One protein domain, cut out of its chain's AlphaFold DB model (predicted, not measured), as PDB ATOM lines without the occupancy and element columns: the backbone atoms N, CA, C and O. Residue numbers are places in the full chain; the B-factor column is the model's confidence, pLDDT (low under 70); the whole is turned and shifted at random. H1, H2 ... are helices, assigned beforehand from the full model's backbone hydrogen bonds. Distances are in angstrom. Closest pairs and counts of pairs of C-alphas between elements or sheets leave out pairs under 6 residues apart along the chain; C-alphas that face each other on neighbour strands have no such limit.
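AT A GLANCE: This is residues 276 to 334 and 395 to 439 of the 439 residues of an uncharacterized protein of fungal sp. No.14919 (UniProt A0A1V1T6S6). Two long helices, H4 and H5, lie side by side and run opposite ways, and the short helical hairpin of H1 and H2 packs on this pair, H1 on H4 and H2 on H5. The short helix H6 packs steeply across the beginning of H4, while residues 329 to 334 of H4 stick out free. The 104 printed residues include six named helices, H1 to H6 along the chain, and no named strand; the class is all helix. The whole is elongated, spanning 50 by 30 by 18 A, and only just compact, close to loose, with a radius of gyration of the C-alphas of 15.2 A.

HOW THE PARTS SIT: H4, residues 303 to 334, is the hub, touching four other helices. It touches H5, residues 395 to 422, at a shallow tilt of 24 degrees, opposite ways; their closest C-alphas, of Leu 317 and Ser 408, are 5.0 A apart. With residues 308 to 316 alone, H4 touches H1, residues 276 to 281, at a shallow tilt of 14 degrees, the same way; the closest C-alphas, of Glu 277 and Ala 309, are 5.3 A apart. H1 forms a helical hairpin with H2, residues 285 to 294, at a shallow tilt of 9 degrees; the C-alphas of Ala 279 and Val 288 are closest, at 5.9 A. H2 touches residues 407 to 418 of H5 alone, at a shallow tilt of 16 degrees, the same way, with the C-alphas of Ser 285 and Ile 411 closest at 5.2 A; H2 and H4 are apart. With residues 303 to 310 alone, H4 touches H6, residues 425 to 431, at a steep tilt of 62 degrees; the closest C-alphas, of Ser 307 and Cys 431, are 4.1 A apart. H3, residues 297 to 300, touches H4 only at the corner, with the C-alphas of Leu 299 and Val 306 closest at 5.9 A. In H1, H2, H4, H5 and H6 every O i to N i+4 pair is within hydrogen-bond range; H3 is too short for such a pair.

IN THESE COORDINATES: H4 measures 46.7 A, from C-alpha 303 at (403.589, 246.105, 200.706) to C-alpha 334 at (407.736, 259.822, 245.112). H5 measures 40.6 A and begins at C-alpha 395, (411.803, 245.738, 240.987). H2 measures 14.2 A and H6 10.1 A; H1 and H3 are shorter.

THE WHOLE: The C-alphas of Thr 301 and Arg 334 are farthest apart, at 50.8 A. Residues 335 to 394 are not printed, and C-alphas 334 and 395 are 15.2 A apart across this cut, which lies in the link from H4 to H5. The links printed whole are tight. Mean pLDDT of the printed part is 85.9; residue 334 and residues 435 to 439 are under 70.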
ATOM      1  N   LEU A 276     401.684 237.482 211.089       91.69
ATOM      2  CA  LEU A 276     402.834 238.340 211.375       91.69
ATOM      3  C   LEU A 276     402.422 239.542 212.230       91.69
ATOM      4  O   LEU A 276     403.066 239.834 213.232       91.69
ATOM      5  N   GLU A 277     401.333 240.211 211.857       91.06
ATOM      6  CA  GLU A 277     400.807 241.365 212.582       91.06
ATOM      7  C   GLU A 277     400.407 240.987 214.011       91.06
ATOM      8  O   GLU A 277     400.807 241.665 214.954       91.06
ATOM      9  N   LEU A 278     399.713 239.858 214.186       90.19
ATOM     10  CA  LEU A 278     399.297 239.380 215.504       90.19
ATOM     11  C   LEU A 278     400.496 239.010 216.392       90.19
ATOM     12  O   LEU A 278     400.517 239.347 217.573       90.19
ATOM     13  N   ALA A 279     401.523 238.361 215.834       90.06
ATOM     14  CA  ALA A 279     402.746 238.043 216.571       90.06
ATOM     15  C   ALA A 279     403.501 239.310 217.017       90.06
ATOM     16  O   ALA A 279     404.023 239.346 218.132       90.06
ATOM     17  N   ILE A 280     403.515 240.357 216.181       91.00
ATOM     18  CA  ILE A 280     404.100 241.666 216.513       91.00
ATOM     19  C   ILE A 280     403.296 242.353 217.621       91.00
ATOM     20  O   ILE A 280     403.882 242.756 218.623       91.00
ATOM     21  N   GLU A 281     401.971 242.453 217.480       89.00
ATOM     22  CA  GLU A 281     401.079 243.051 218.491       89.00
ATOM     23  C   GLU A 281     401.238 242.377 219.862       89.00
ATOM     24  O   GLU A 281     401.262 243.033 220.912       89.00
ATOM     25  N   ASN A 282     401.428 241.058 219.850       86.62
ATOM     26  CA  ASN A 282     401.599 240.262 221.055       86.62
ATOM     27  C   ASN A 282     403.052 240.158 221.537       86.62
ATOM     28  O   ASN A 282     403.298 239.539 222.567       86.62
ATOM     29  N   GLY A 283     404.006 240.832 220.890       86.38
ATOM     30  CA  GLY A 283     405.399 240.878 221.347       86.38
ATOM     31  C   GLY A 283     406.137 239.538 221.241       86.38
ATOM     32  O   GLY A 283     407.155 239.341 221.893       86.38
ATOM     33  N   HIS A 284     405.651 238.598 220.429       86.69
ATOM     34  CA  HIS A 284     406.255 237.275 220.289       86.69
ATOM     35  C   HIS A 284     407.422 237.296 219.290       86.69
ATOM     36  O   HIS A 284     407.286 236.830 218.156       86.69
ATOM     37  N   SER A 285     408.580 237.824 219.707       88.62
ATOM     38  CA  SER A 285     409.760 237.985 218.839       88.62
ATOM     39  C   SER A 285     410.224 236.677 218.190       88.62
ATOM     40  O   SER A 285     410.566 236.662 217.006       88.62
ATOM     41  N   ASP A 286     410.153 235.558 218.912       89.19
ATOM     42  CA  ASP A 286     410.518 234.233 218.399       89.19
ATOM     43  C   ASP A 286     409.574 233.745 217.286       89.19
ATOM     44  O   ASP A 286     410.024 233.195 216.276       89.19
ATOM     45  N   ILE A 287     408.271 234.017 217.416       89.94
ATOM     46  CA  ILE A 287     407.274 233.698 216.383       89.94
ATOM     47  C   ILE A 287     407.473 234.607 215.168       89.94
ATOM     48  O   ILE A 287     407.449 234.122 214.039       89.94
ATOM     49  N   VAL A 288     407.745 235.902 215.375       91.06
ATOM     50  CA  VAL A 288     408.057 236.847 214.287       91.06
ATOM     51  C   VAL A 288     409.275 236.381 213.488       91.06
ATOM     52  O   VAL A 288     409.213 236.333 212.259       91.06
ATOM     53  N   LYS A 289     410.362 235.977 214.159       90.81
ATOM     54  CA  LYS A 289     411.541 235.398 213.494       90.81
ATOM     55  C   LYS A 289     411.163 234.157 212.689       90.81
ATOM     56  O   LYS A 289     411.469 234.092 211.504       90.81
ATOM     57  N   SER A 290     410.459 233.203 213.301       90.81
ATOM     58  CA  SER A 290     410.029 231.973 212.621       90.81
ATOM     59  C   SER A 290     409.181 232.264 211.377       90.81
ATOM     60  O   SER A 290     409.415 231.679 210.318       90.81
ATOM     61  N   LEU A 291     408.250 233.216 211.473       91.69
ATOM     62  CA  LEU A 291     407.395 233.635 210.365       91.69
ATOM     63  C   LEU A 291     408.196 234.243 209.209       91.69
ATOM     64  O   LEU A 291     407.992 233.870 208.056       91.69
ATOM     65  N   LEU A 292     409.124 235.152 209.507       90.62
ATOM     66  CA  LEU A 292     409.934 235.827 208.491       90.62
ATOM     67  C   LEU A 292     410.995 234.910 207.861       90.62
ATOM     68  O   LEU A 292     411.373 235.113 206.704       90.62
ATOM     69  N   ASP A 293     411.465 233.907 208.602       89.19
ATOM     70  CA  ASP A 293     412.478 232.958 208.142       89.19
ATOM     71  C   ASP A 293     411.880 231.896 207.214       89.19
ATOM     72  O   ASP A 293     412.475 231.572 206.182       89.19
ATOM     73  N   ASN A 294     410.688 231.401 207.555       87.88
ATOM     74  CA  ASN A 294     410.055 230.282 206.860       87.88
ATOM     75  C   ASN A 294     409.048 230.728 205.783       87.88
ATOM     76  O   ASN A 294     408.882 230.032 204.783       87.88
ATOM     77  N   TYR A 295     408.426 231.907 205.920       88.38
ATOM     78  CA  TYR A 295     407.314 232.342 205.062       88.38
ATOM     79  C   TYR A 295     407.571 233.734 204.461       88.38
ATOM     80  O   TYR A 295     407.059 234.764 204.904       88.38
ATOM     81  N   LYS A 296     408.372 233.769 203.386       82.56
ATOM     82  CA  LYS A 296     408.748 235.011 202.666       82.56
ATOM     83  C   LYS A 296     407.555 235.804 202.132       82.56
ATOM     84  O   LYS A 296     407.642 237.017 201.949       82.56
ATOM     85  N   SER A 297     406.457 235.110 201.872       85.75
ATOM     86  CA  SER A 297     405.155 235.643 201.477       85.75
ATOM     87  C   SER A 297     404.671 236.778 202.378       85.75
ATOM     88  O   SER A 297     404.093 237.732 201.851       85.75
ATOM     89  N   HIS A 298     404.971 236.756 203.682       86.19
ATOM     90  CA  HIS A 298     404.627 237.863 204.588       86.19
ATOM     91  C   HIS A 298     405.286 239.190 204.207       86.19
ATOM     92  O   HIS A 298     404.740 240.245 204.514       86.19
ATOM     93  N   LEU A 299     406.423 239.154 203.506       85.25
ATOM     94  CA  LEU A 299     407.108 240.350 203.013       85.25
ATOM     95  C   LEU A 299     406.799 240.657 201.545       85.25
ATOM     96  O   LEU A 299     406.795 241.816 201.146       85.25
ATOM     97  N   THR A 300     406.548 239.643 200.718       84.06
ATOM     98  CA  THR A 300     406.496 239.833 199.258       84.06
ATOM     99  C   THR A 300     405.091 239.968 198.684       84.06
ATOM    100  O   THR A 300     404.948 240.426 197.553       84.06
ATOM    101  N   THR A 301     404.050 239.547 199.407       82.69
ATOM    102  CA  THR A 301     402.681 239.495 198.855       82.69
ATOM    103  C   THR A 301     401.931 240.820 198.944       82.69
ATOM    104  O   THR A 301     401.107 241.106 198.079       82.69
ATOM    105  N   SER A 302     402.205 241.644 199.961       86.19
ATOM    106  CA  SER A 302     401.524 242.926 200.157       86.19
ATOM    107  C   SER A 302     402.414 243.940 200.874       86.19
ATOM    108  O   SER A 302     402.662 243.831 202.074       86.19
ATOM    109  N   LEU A 303     402.836 244.976 200.145       86.31
ATOM    110  CA  LEU A 303     403.589 246.105 200.706       86.31
ATOM    111  C   LEU A 303     402.791 246.872 201.772       86.31
ATOM    112  O   LEU A 303     403.380 247.396 202.714       86.31
ATOM    113  N   GLU A 304     401.462 246.914 201.648       87.75
ATOM    114  CA  GLU A 304     400.580 247.536 202.641       87.75
ATOM    115  C   GLU A 304     400.659 246.802 203.983       87.75
ATOM    116  O   GLU A 304     400.805 247.437 205.024       87.75
ATOM    117  N   ARG A 305     400.645 245.464 203.962       87.50
ATOM    118  CA  ARG A 305     400.762 244.647 205.180       87.50
ATOM    119  C   ARG A 305     402.149 244.722 205.797       87.50
ATOM    120  O   ARG A 305     402.262 244.808 207.014       87.50
ATOM    121  N   VAL A 306     403.198 244.786 204.977       87.75
ATOM    122  CA  VAL A 306     404.558 245.043 205.474       87.75
ATOM    123  C   VAL A 306     404.655 246.412 206.140       87.75
ATOM    124  O   VAL A 306     405.255 246.534 207.204       87.75
ATOM    125  N   SER A 307     404.050 247.443 205.545       90.06
ATOM    126  CA  SER A 307     404.017 248.780 206.144       90.06
ATOM    127  C   SER A 307     403.235 248.793 207.458       90.06
ATOM    128  O   SER A 307     403.693 249.391 208.428       90.06
ATOM    129  N   LEU A 308     402.109 248.074 207.527       91.44
ATOM    130  CA  LEU A 308     401.347 247.896 208.762       91.44
ATOM    131  C   LEU A 308     402.170 247.177 209.840       91.44
ATOM    132  O   LEU A 308     402.255 247.670 210.958       91.44
ATOM    133  N   ALA A 309     402.816 246.059 209.506       90.94
ATOM    134  CA  ALA A 309     403.686 245.318 210.419       90.94
ATOM    135  C   ALA A 309     404.838 246.193 210.948       90.94
ATOM    136  O   ALA A 309     405.128 246.186 212.143       90.94
ATOM    137  N   ALA A 310     405.453 246.998 210.074       91.31
ATOM    138  CA  ALA A 310     406.493 247.949 210.453       91.31
ATOM    139  C   ALA A 310     405.965 249.044 211.391       91.31
ATOM    140  O   ALA A 310     406.604 249.350 212.398       91.31
ATOM    141  N   GLN A 311     404.785 249.596 211.102       92.69
ATOM    142  CA  GLN A 311     404.133 250.570 211.976       92.69
ATOM    143  C   GLN A 311     403.813 249.970 213.347       92.69
ATOM    144  O   GLN A 311     404.121 250.592 214.358       92.69
ATOM    145  N   LEU A 312     403.271 248.750 213.393       92.06
ATOM    146  CA  LEU A 312     402.963 248.046 214.640       92.06
ATOM    147  C   LEU A 312     404.219 247.813 215.488       92.06
ATOM    148  O   LEU A 312     404.186 248.059 216.690       92.06
ATOM    149  N   ALA A 313     405.330 247.399 214.874       91.62
ATOM    150  CA  ALA A 313     406.592 247.185 215.581       91.62
ATOM    151  C   ALA A 313     407.143 248.484 216.199       91.62
ATOM    152  O   ALA A 313     407.587 248.491 217.349       91.62
ATOM    153  N   VAL A 314     407.082 249.599 215.463       91.69
ATOM    154  CA  VAL A 314     407.512 250.918 215.960       91.69
ATOM    155  C   VAL A 314     406.576 251.437 217.053       91.69
ATOM    156  O   VAL A 314     407.051 251.937 218.076       91.69
ATOM    157  N   ASP A 315     405.261 251.294 216.878       91.38
ATOM    158  CA  ASP A 315     404.262 251.725 217.860       91.38
ATOM    159  C   ASP A 315     404.392 250.935 219.170       91.38
ATOM    160  O   ASP A 315     404.310 251.516 220.251       91.38
ATOM    161  N   LEU A 316     404.627 249.621 219.088       89.19
ATOM    162  CA  LEU A 316     404.834 248.743 220.240       89.19
ATOM    163  C   LEU A 316     406.078 249.154 221.045       89.19
ATOM    164  O   LEU A 316     406.004 249.297 222.270       89.19
ATOM    165  N   LEU A 317     407.200 249.414 220.364       90.31
ATOM    166  CA  LEU A 317     408.418 249.901 221.012       90.31
ATOM    167  C   LEU A 317     408.212 251.280 221.650       90.31
ATOM    168  O   LEU A 317     408.602 251.483 222.796       90.31
ATOM    169  N   SER A 318     407.562 252.202 220.935       91.19
ATOM    170  CA  SER A 318     407.301 253.561 221.432       91.19
ATOM    171  C   SER A 318     406.451 253.532 222.702       91.19
ATOM    172  O   SER A 318     406.851 254.099 223.712       91.19
ATOM    173  N   ARG A 319     405.352 252.762 222.708       89.44
ATOM    174  CA  ARG A 319     404.506 252.581 223.904       89.44
ATOM    175  C   ARG A 319     405.274 251.998 225.088       89.44
ATOM    176  O   ARG A 319     405.021 252.386 226.223       89.44
ATOM    177  N   SER A 320     406.186 251.062 224.832       88.50
ATOM    178  CA  SER A 320     406.988 250.430 225.886       88.50
ATOM    179  C   SER A 320     407.998 251.410 226.496       88.50
ATOM    180  O   SER A 320     408.193 251.419 227.709       88.50
ATOM    181  N   LEU A 321     408.604 252.271 225.672       90.69
ATOM    182  CA  LEU A 321     409.496 253.341 226.130       90.69
ATOM    183  C   LEU A 321     408.741 254.427 226.905       90.69
ATOM    184  O   LEU A 321     409.202 254.830 227.971       90.69
ATOM    185  N   ASP A 322     407.574 254.850 226.411       90.94
ATOM    186  CA  ASP A 322     406.713 255.820 227.097       90.94
ATOM    187  C   ASP A 322     406.276 255.287 228.468       90.94
ATOM    188  O   ASP A 322     406.386 255.988 229.469       90.94
ATOM    189  N   ALA A 323     405.881 254.011 228.548       89.19
ATOM    190  CA  ALA A 323     405.532 253.371 229.814       89.19
ATOM    191  C   ALA A 323     406.712 253.326 230.801       89.19
ATOM    192  O   ALA A 323     406.508 253.495 232.005       89.19
ATOM    193  N   LYS A 324     407.946 253.120 230.315       89.94
ATOM    194  CA  LYS A 324     409.149 253.155 231.166       89.94
ATOM    195  C   LYS A 324     409.417 254.553 231.688       89.94
ATOM    196  O   LYS A 324     409.659 254.706 232.881       89.94
ATOM    197  N   LYS A 325     409.297 255.558 230.827       90.50
ATOM    198  CA  LYS A 325     409.429 256.954 231.228       90.50
ATOM    199  C   LYS A 325     408.379 257.342 232.273       90.50
ATOM    200  O   LYS A 325     408.741 257.870 233.315       90.50
ATOM    201  N   ASP A 326     407.112 256.996 232.054       89.12
ATOM    202  CA  ASP A 326     406.031 257.249 233.016       89.12
ATOM    203  C   ASP A 326     406.290 256.564 234.371       89.12
ATOM    204  O   ASP A 326     405.954 257.104 235.428       89.12
ATOM    205  N   PHE A 327     406.877 255.363 234.363       86.94
ATOM    206  CA  PHE A 327     407.262 254.655 235.584       86.94
ATOM    207  C   PHE A 327     408.420 255.353 236.315       86.94
ATOM    208  O   PHE A 327     408.347 255.544 237.531       86.94
ATOM    209  N   GLU A 328     409.457 255.772 235.587       87.44
ATOM    210  CA  GLU A 328     410.599 256.528 236.119       87.44
ATOM    211  C   GLU A 328     410.175 257.897 236.678       87.44
ATOM    212  O   GLU A 328     410.576 258.254 237.788       87.44
ATOM    213  N   ASP A 329     409.299 258.623 235.978       88.12
ATOM    214  CA  ASP A 329     408.760 259.916 236.413       88.12
ATOM    215  C   ASP A 329     407.960 259.766 237.724       88.12
ATOM    216  O   ASP A 329     408.166 260.517 238.681       88.12
ATOM    217  N   ARG A 330     407.122 258.722 237.839       85.19
ATOM    218  CA  ARG A 330     406.394 258.401 239.086       85.19
ATOM    219  C   ARG A 330     407.319 258.025 240.242       85.19
ATOM    220  O   ARG A 330     407.000 258.316 241.398       85.19
ATOM    221  N   LEU A 331     408.433 257.349 239.963       81.38
ATOM    222  CA  LEU A 331     409.448 257.054 240.977       81.38
ATOM    223  C   LEU A 331     410.143 258.337 241.447       81.38
ATOM    224  O   LEU A 331     410.303 258.532 242.654       81.38
ATOM    225  N   ALA A 332     410.494 259.228 240.518       81.31
ATOM    226  CA  ALA A 332     411.116 260.511 240.827       81.31
ATOM    227  C   ALA A 332     410.196 261.413 241.670       81.31
ATOM    228  O   ALA A 332     410.641 261.974 242.672       81.31
ATOM    229  N   GLU A 333     408.902 261.495 241.342       79.12
ATOM    230  CA  GLU A 333     407.911 262.259 242.118       79.12
ATOM    231  C   GLU A 333     407.763 261.748 243.560       79.12
ATOM    232  O   GLU A 333     407.635 262.542 244.494       79.12
ATOM    233  N   ARG A 334     407.832 260.427 243.772       68.69
ATOM    234  CA  ARG A 334     407.736 259.822 245.112       68.69
ATOM    235  C   ARG A 334     408.990 260.036 245.959       68.69
ATOM    236  O   ARG A 334     408.864 260.203 247.169       68.69
ATOM    237  N   SER A 395     410.709 246.375 241.719       70.50
ATOM    238  CA  SER A 395     411.803 245.738 240.987       70.50
ATOM    239  C   SER A 395     411.281 244.760 239.927       70.50
ATOM    240  O   SER A 395     411.775 244.757 238.798       70.50
ATOM    241  N   GLU A 396     410.216 244.016 240.243       73.88
ATOM    242  CA  GLU A 396     409.590 243.062 239.326       73.88
ATOM    243  C   GLU A 396     408.893 243.766 238.148       73.88
ATOM    244  O   GLU A 396     409.122 243.407 236.992       73.88
ATOM    245  N   ASN A 397     408.143 244.843 238.417       78.88
ATOM    246  CA  ASN A 397     407.472 245.631 237.374       78.88
ATOM    247  C   ASN A 397     408.459 246.318 236.414       78.88
ATOM    248  O   ASN A 397     408.223 246.366 235.204       78.88
ATOM    249  N   LEU A 398     409.578 246.844 236.929       82.56
ATOM    250  CA  LEU A 398     410.613 247.439 236.081       82.56
ATOM    251  C   LEU A 398     411.293 246.374 235.213       82.56
ATOM    252  O   LEU A 398     411.478 246.590 234.016       82.56
ATOM    253  N   ALA A 399     411.616 245.210 235.783       83.56
ATOM    254  CA  ALA A 399     412.228 244.106 235.047       83.56
ATOM    255  C   ALA A 399     411.315 243.559 233.933       83.56
ATOM    256  O   ALA A 399     411.789 243.217 232.845       83.56
ATOM    257  N   GLU A 400     410.002 243.491 234.170       83.88
ATOM    258  CA  GLU A 400     409.016 243.103 233.154       83.88
ATOM    259  C   GLU A 400     408.928 244.129 232.014       83.88
ATOM    260  O   GLU A 400     408.887 243.769 230.829       83.88
ATOM    261  N   LEU A 401     408.979 245.415 232.350       86.06
ATOM    262  CA  LEU A 401     408.954 246.493 231.369       86.06
ATOM    263  C   LEU A 401     410.233 246.543 230.524       86.06
ATOM    264  O   LEU A 401     410.169 246.683 229.302       86.06
ATOM    265  N   GLU A 402     411.397 246.350 231.145       87.94
ATOM    266  CA  GLU A 402     412.675 246.240 230.436       87.94
ATOM    267  C   GLU A 402     412.721 245.026 229.507       87.94
ATOM    268  O   GLU A 402     413.187 245.142 228.370       87.94
ATOM    269  N   ARG A 403     412.164 243.884 229.937       85.38
ATOM    270  CA  ARG A 403     411.977 242.719 229.063       85.38
ATOM    271  C   ARG A 403     411.106 243.074 227.855       85.38
ATOM    272  O   ARG A 403     411.500 242.780 226.730       85.38
ATOM    273  N   THR A 404     409.976 243.743 228.071       86.31
ATOM    274  CA  THR A 404     409.052 244.129 226.990       86.31
ATOM    275  C   THR A 404     409.717 245.072 225.980       86.31
ATOM    276  O   THR A 404     409.541 244.920 224.769       86.31
ATOM    277  N   ILE A 405     410.532 246.024 226.449       88.62
ATOM    278  CA  ILE A 405     411.310 246.922 225.580       88.62
ATOM    279  C   ILE A 405     412.325 246.134 224.753       88.62
ATOM    280  O   ILE A 405     412.455 246.378 223.550       88.62
ATOM    281  N   MET A 406     413.032 245.185 225.370       89.12
ATOM    282  CA  MET A 406     414.001 244.338 224.676       89.12
ATOM    283  C   MET A 406     413.328 243.508 223.574       89.12
ATOM    284  O   MET A 406     413.800 243.518 222.439       89.12
ATOM    285  N   GLU A 407     412.197 242.865 223.872       87.56
ATOM    286  CA  GLU A 407     411.410 242.088 222.901       87.56
ATOM    287  C   GLU A 407     410.894 242.968 221.750       87.56
ATOM    288  O   GLU A 407     411.025 242.617 220.577       87.56
ATOM    289  N   SER A 408     410.379 244.159 222.069       88.94
ATOM    290  CA  SER A 408     409.908 245.135 221.075       88.94
ATOM    291  C   SER A 408     411.032 245.619 220.154       88.94
ATOM    292  O   SER A 408     410.847 245.756 218.942       88.94
ATOM    293  N   THR A 409     412.213 245.865 220.728       91.44
ATOM    294  CA  THR A 409     413.413 246.273 219.985       91.44
ATOM    295  C   THR A 409     413.864 245.157 219.053       91.44
ATOM    296  O   THR A 409     414.120 245.397 217.875       91.44
ATOM    297  N   GLU A 410     413.884 243.922 219.551       92.38
ATOM    298  CA  GLU A 410     414.247 242.751 218.764       92.38
ATOM    299  C   GLU A 410     413.293 242.532 217.584       92.38
ATOM    300  O   GLU A 410     413.750 242.303 216.464       92.38
ATOM    301  N   ILE A 411     411.978 242.663 217.794       92.56
ATOM    302  CA  ILE A 411     410.977 242.571 216.718       92.56
ATOM    303  C   ILE A 411     411.252 243.606 215.627       92.56
ATOM    304  O   ILE A 411     411.286 243.259 214.443       92.56
ATOM    305  N   ARG A 412     411.468 244.868 216.016       93.81
ATOM    306  CA  ARG A 412     411.775 245.960 215.083       93.81
ATOM    307  C   ARG A 412     413.031 245.654 214.269       93.81
ATOM    308  O   ARG A 412     413.020 245.808 213.047       93.81
ATOM    309  N   ASP A 413     414.096 245.223 214.935       92.81
ATOM    310  CA  ASP A 413     415.400 244.998 214.313       92.81
ATOM    311  C   ASP A 413     415.372 243.796 213.359       92.81
ATOM    312  O   ASP A 413     415.864 243.890 212.232       92.81
ATOM    313  N   VAL A 414     414.724 242.697 213.762       93.38
ATOM    314  CA  VAL A 414     414.511 241.518 212.907       93.38
ATOM    315  C   VAL A 414     413.681 241.887 211.680       93.38
ATOM    316  O   VAL A 414     414.044 241.518 210.559       93.38
ATOM    317  N   LEU A 415     412.587 242.633 211.860       92.44
ATOM    318  CA  LEU A 415     411.738 243.050 210.749       92.44
ATOM    319  C   LEU A 415     412.517 243.929 209.761       92.44
ATOM    320  O   LEU A 415     412.455 243.689 208.555       92.44
ATOM    321  N   MET A 416     413.310 244.883 210.260       92.38
ATOM    322  CA  MET A 416     414.154 245.731 209.414       92.38
ATOM    323  C   MET A 416     415.193 244.954 208.630       92.38
ATOM    324  O   MET A 416     415.297 245.125 207.412       92.38
ATOM    325  N   ASP A 417     415.950 244.091 209.303       93.00
ATOM    326  CA  ASP A 417     416.968 243.272 208.652       93.00
ATOM    327  C   ASP A 417     416.351 242.423 207.529       93.00
ATOM    328  O   ASP A 417     416.850 242.398 206.398       93.00
ATOM    329  N   ARG A 418     415.201 241.794 207.795       91.44
ATOM    330  CA  ARG A 418     414.503 240.956 206.812       91.44
ATOM    331  C   ARG A 418     413.912 241.768 205.660       91.44
ATOM    332  O   ARG A 418     414.025 241.332 204.509       91.44
ATOM    333  N   MET A 419     413.356 242.950 205.921       91.06
ATOM    334  CA  MET A 419     412.874 243.865 204.882       91.06
ATOM    335  C   MET A 419     414.008 244.321 203.960       91.06
ATOM    336  O   MET A 419     413.860 244.239 202.743       91.06
ATOM    337  N   VAL A 420     415.154 244.735 204.507       92.38
ATOM    338  CA  VAL A 420     416.317 245.187 203.717       92.38
ATOM    339  C   VAL A 420     416.876 244.074 202.830       92.38
ATOM    340  O   VAL A 420     417.313 244.339 201.710       92.38
ATOM    341  N   ARG A 421     416.847 242.823 203.302       91.50
ATOM    342  CA  ARG A 421     417.316 241.662 202.528       91.50
ATOM    343  C   ARG A 421     416.339 241.209 201.442       91.50
ATOM    344  O   ARG A 421     416.773 240.585 200.477       91.50
ATOM    345  N   THR A 422     415.044 241.470 201.614       90.38
ATOM    346  CA  THR A 422     413.988 240.880 200.772       90.38
ATOM    347  C   THR A 422     413.368 241.882 199.801       90.38
ATOM    348  O   THR A 422     413.007 241.512 198.685       90.38
ATOM    349  N   LEU A 423     413.240 243.146 200.204       91.12
ATOM    350  CA  LEU A 423     412.555 244.194 199.450       91.12
ATOM    351  C   LEU A 423     413.539 245.137 198.760       91.12
ATOM    352  O   LEU A 423     414.711 245.238 199.125       91.12
ATOM    353  N   SER A 424     413.057 245.877 197.759       91.88
ATOM    354  CA  SER A 424     413.878 246.909 197.129       91.88
ATOM    355  C   SER A 424     414.107 248.089 198.090       91.88
ATOM    356  O   SER A 424     413.224 248.413 198.887       91.88
ATOM    357  N   PRO A 425     415.224 248.837 197.987       91.06
ATOM    358  CA  PRO A 425     415.458 250.015 198.830       91.06
ATOM    359  C   PRO A 425     414.372 251.096 198.715       91.06
ATOM    360  O   PRO A 425     414.203 251.928 199.606       91.06
ATOM    361  N   ARG A 426     413.654 251.147 197.586       91.06
ATOM    362  CA  ARG A 426     412.511 252.048 197.409       91.06
ATOM    363  C   ARG A 426     411.328 251.593 198.261       91.06
ATOM    364  O   ARG A 426     410.733 252.435 198.923       91.06
ATOM    365  N   ASP A 427     411.043 250.299 198.259       89.81
ATOM    366  CA  ASP A 427     409.915 249.715 198.980       89.81
ATOM    367  C   ASP A 427     410.152 249.728 200.489       89.81
ATOM    368  O   ASP A 427     409.271 250.135 201.236       89.81
ATOM    369  N   VAL A 428     411.379 249.435 200.941       89.44
ATOM    370  CA  VAL A 428     411.762 249.577 202.360       89.44
ATOM    371  C   VAL A 428     411.488 250.998 202.858       89.44
ATOM    372  O   VAL A 428     410.855 251.177 203.893       89.44
ATOM    373  N   ARG A 429     411.892 252.025 202.095       88.00
ATOM    374  CA  ARG A 429     411.635 253.436 202.445       88.00
ATOM    375  C   ARG A 429     410.164 253.835 202.389       88.00
ATOM    376  O   ARG A 429     409.794 254.820 203.018       88.00
ATOM    377  N   ALA A 430     409.359 253.147 201.584       87.38
ATOM    378  CA  ALA A 430     407.929 253.405 201.488       87.38
ATOM    379  C   ALA A 430     407.161 252.756 202.648       87.38
ATOM    380  O   ALA A 430     406.201 253.346 203.132       87.38
ATOM    381  N   CYS A 431     407.592 251.573 203.090       88.69
ATOM    382  CA  CYS A 431     406.934 250.809 204.144       88.69
ATOM    383  C   CYS A 431     407.357 251.229 205.554       88.69
ATOM    384  O   CYS A 431     406.530 251.169 206.461       88.69
ATOM    385  N   TRP A 432     408.625 251.607 205.752       91.25
ATOM    386  CA  TRP A 432     409.130 251.927 207.084       91.25
ATOM    387  C   TRP A 432     408.576 253.268 207.582       91.25
ATOM    388  O   TRP A 432     408.668 254.264 206.849       91.25
ATOM    389  N   PRO A 433     408.036 253.335 208.815       85.75
ATOM    390  CA  PRO A 433     407.596 254.590 209.398       85.75
ATOM    391  C   PRO A 433     408.761 255.574 209.415       85.75
ATOM    392  O   PRO A 433     409.853 255.263 209.891       85.75
ATOM    393  N   LYS A 434     408.539 256.779 208.893       79.25
ATOM    394  CA  LYS A 434     409.484 257.871 209.123       79.25
ATOM    395  C   LYS A 434     409.446 258.172 210.616       79.25
ATOM    396  O   LYS A 434     408.350 258.363 211.146       79.25
ATOM    397  N   GLU A 435     410.609 258.185 211.266       59.09
ATOM    398  CA  GLU A 435     410.737 258.620 212.658       59.09
ATOM    399  C   GLU A 435     409.923 259.905 212.844       59.09
ATOM    400  O   GLU A 435     410.108 260.891 212.123       59.09
ATOM    401  N   ARG A 436     408.936 259.869 213.746       47.91
ATOM    402  CA  ARG A 436     408.199 261.073 214.128       47.91
ATOM    403  C   ARG A 436     409.134 261.899 215.020       47.91
ATOM    404  O   ARG A 436     409.098 261.736 216.229       47.91
ATOM    405  N   GLY A 437     409.949 262.755 214.397       36.94
ATOM    406  CA  GLY A 437     410.955 263.618 215.046       36.94
ATOM    407  C   GLY A 437     412.280 262.873 215.214       36.94
ATOM    408  O   GLY A 437     412.313 261.813 215.820       36.94
ATOM    409  N   GLU A 438     413.353 263.237 214.511       31.00
ATOM    410  CA  GLU A 438     414.253 264.347 214.874       31.00
ATOM    411  C   GLU A 438     414.620 264.340 216.367       31.00
ATOM    412  O   GLU A 438     413.817 264.702 217.226       31.00
ATOM    413  N   ILE A 439     415.855 263.883 216.602       30.97
ATOM    414  CA  ILE A 439     416.705 264.084 217.786       30.97
ATOM    415  C   ILE A 439     416.697 265.547 218.234       30.97
ATOM    416  O   ILE A 439     416.790 266.425 217.342       30.97
TER     417      ILE A 439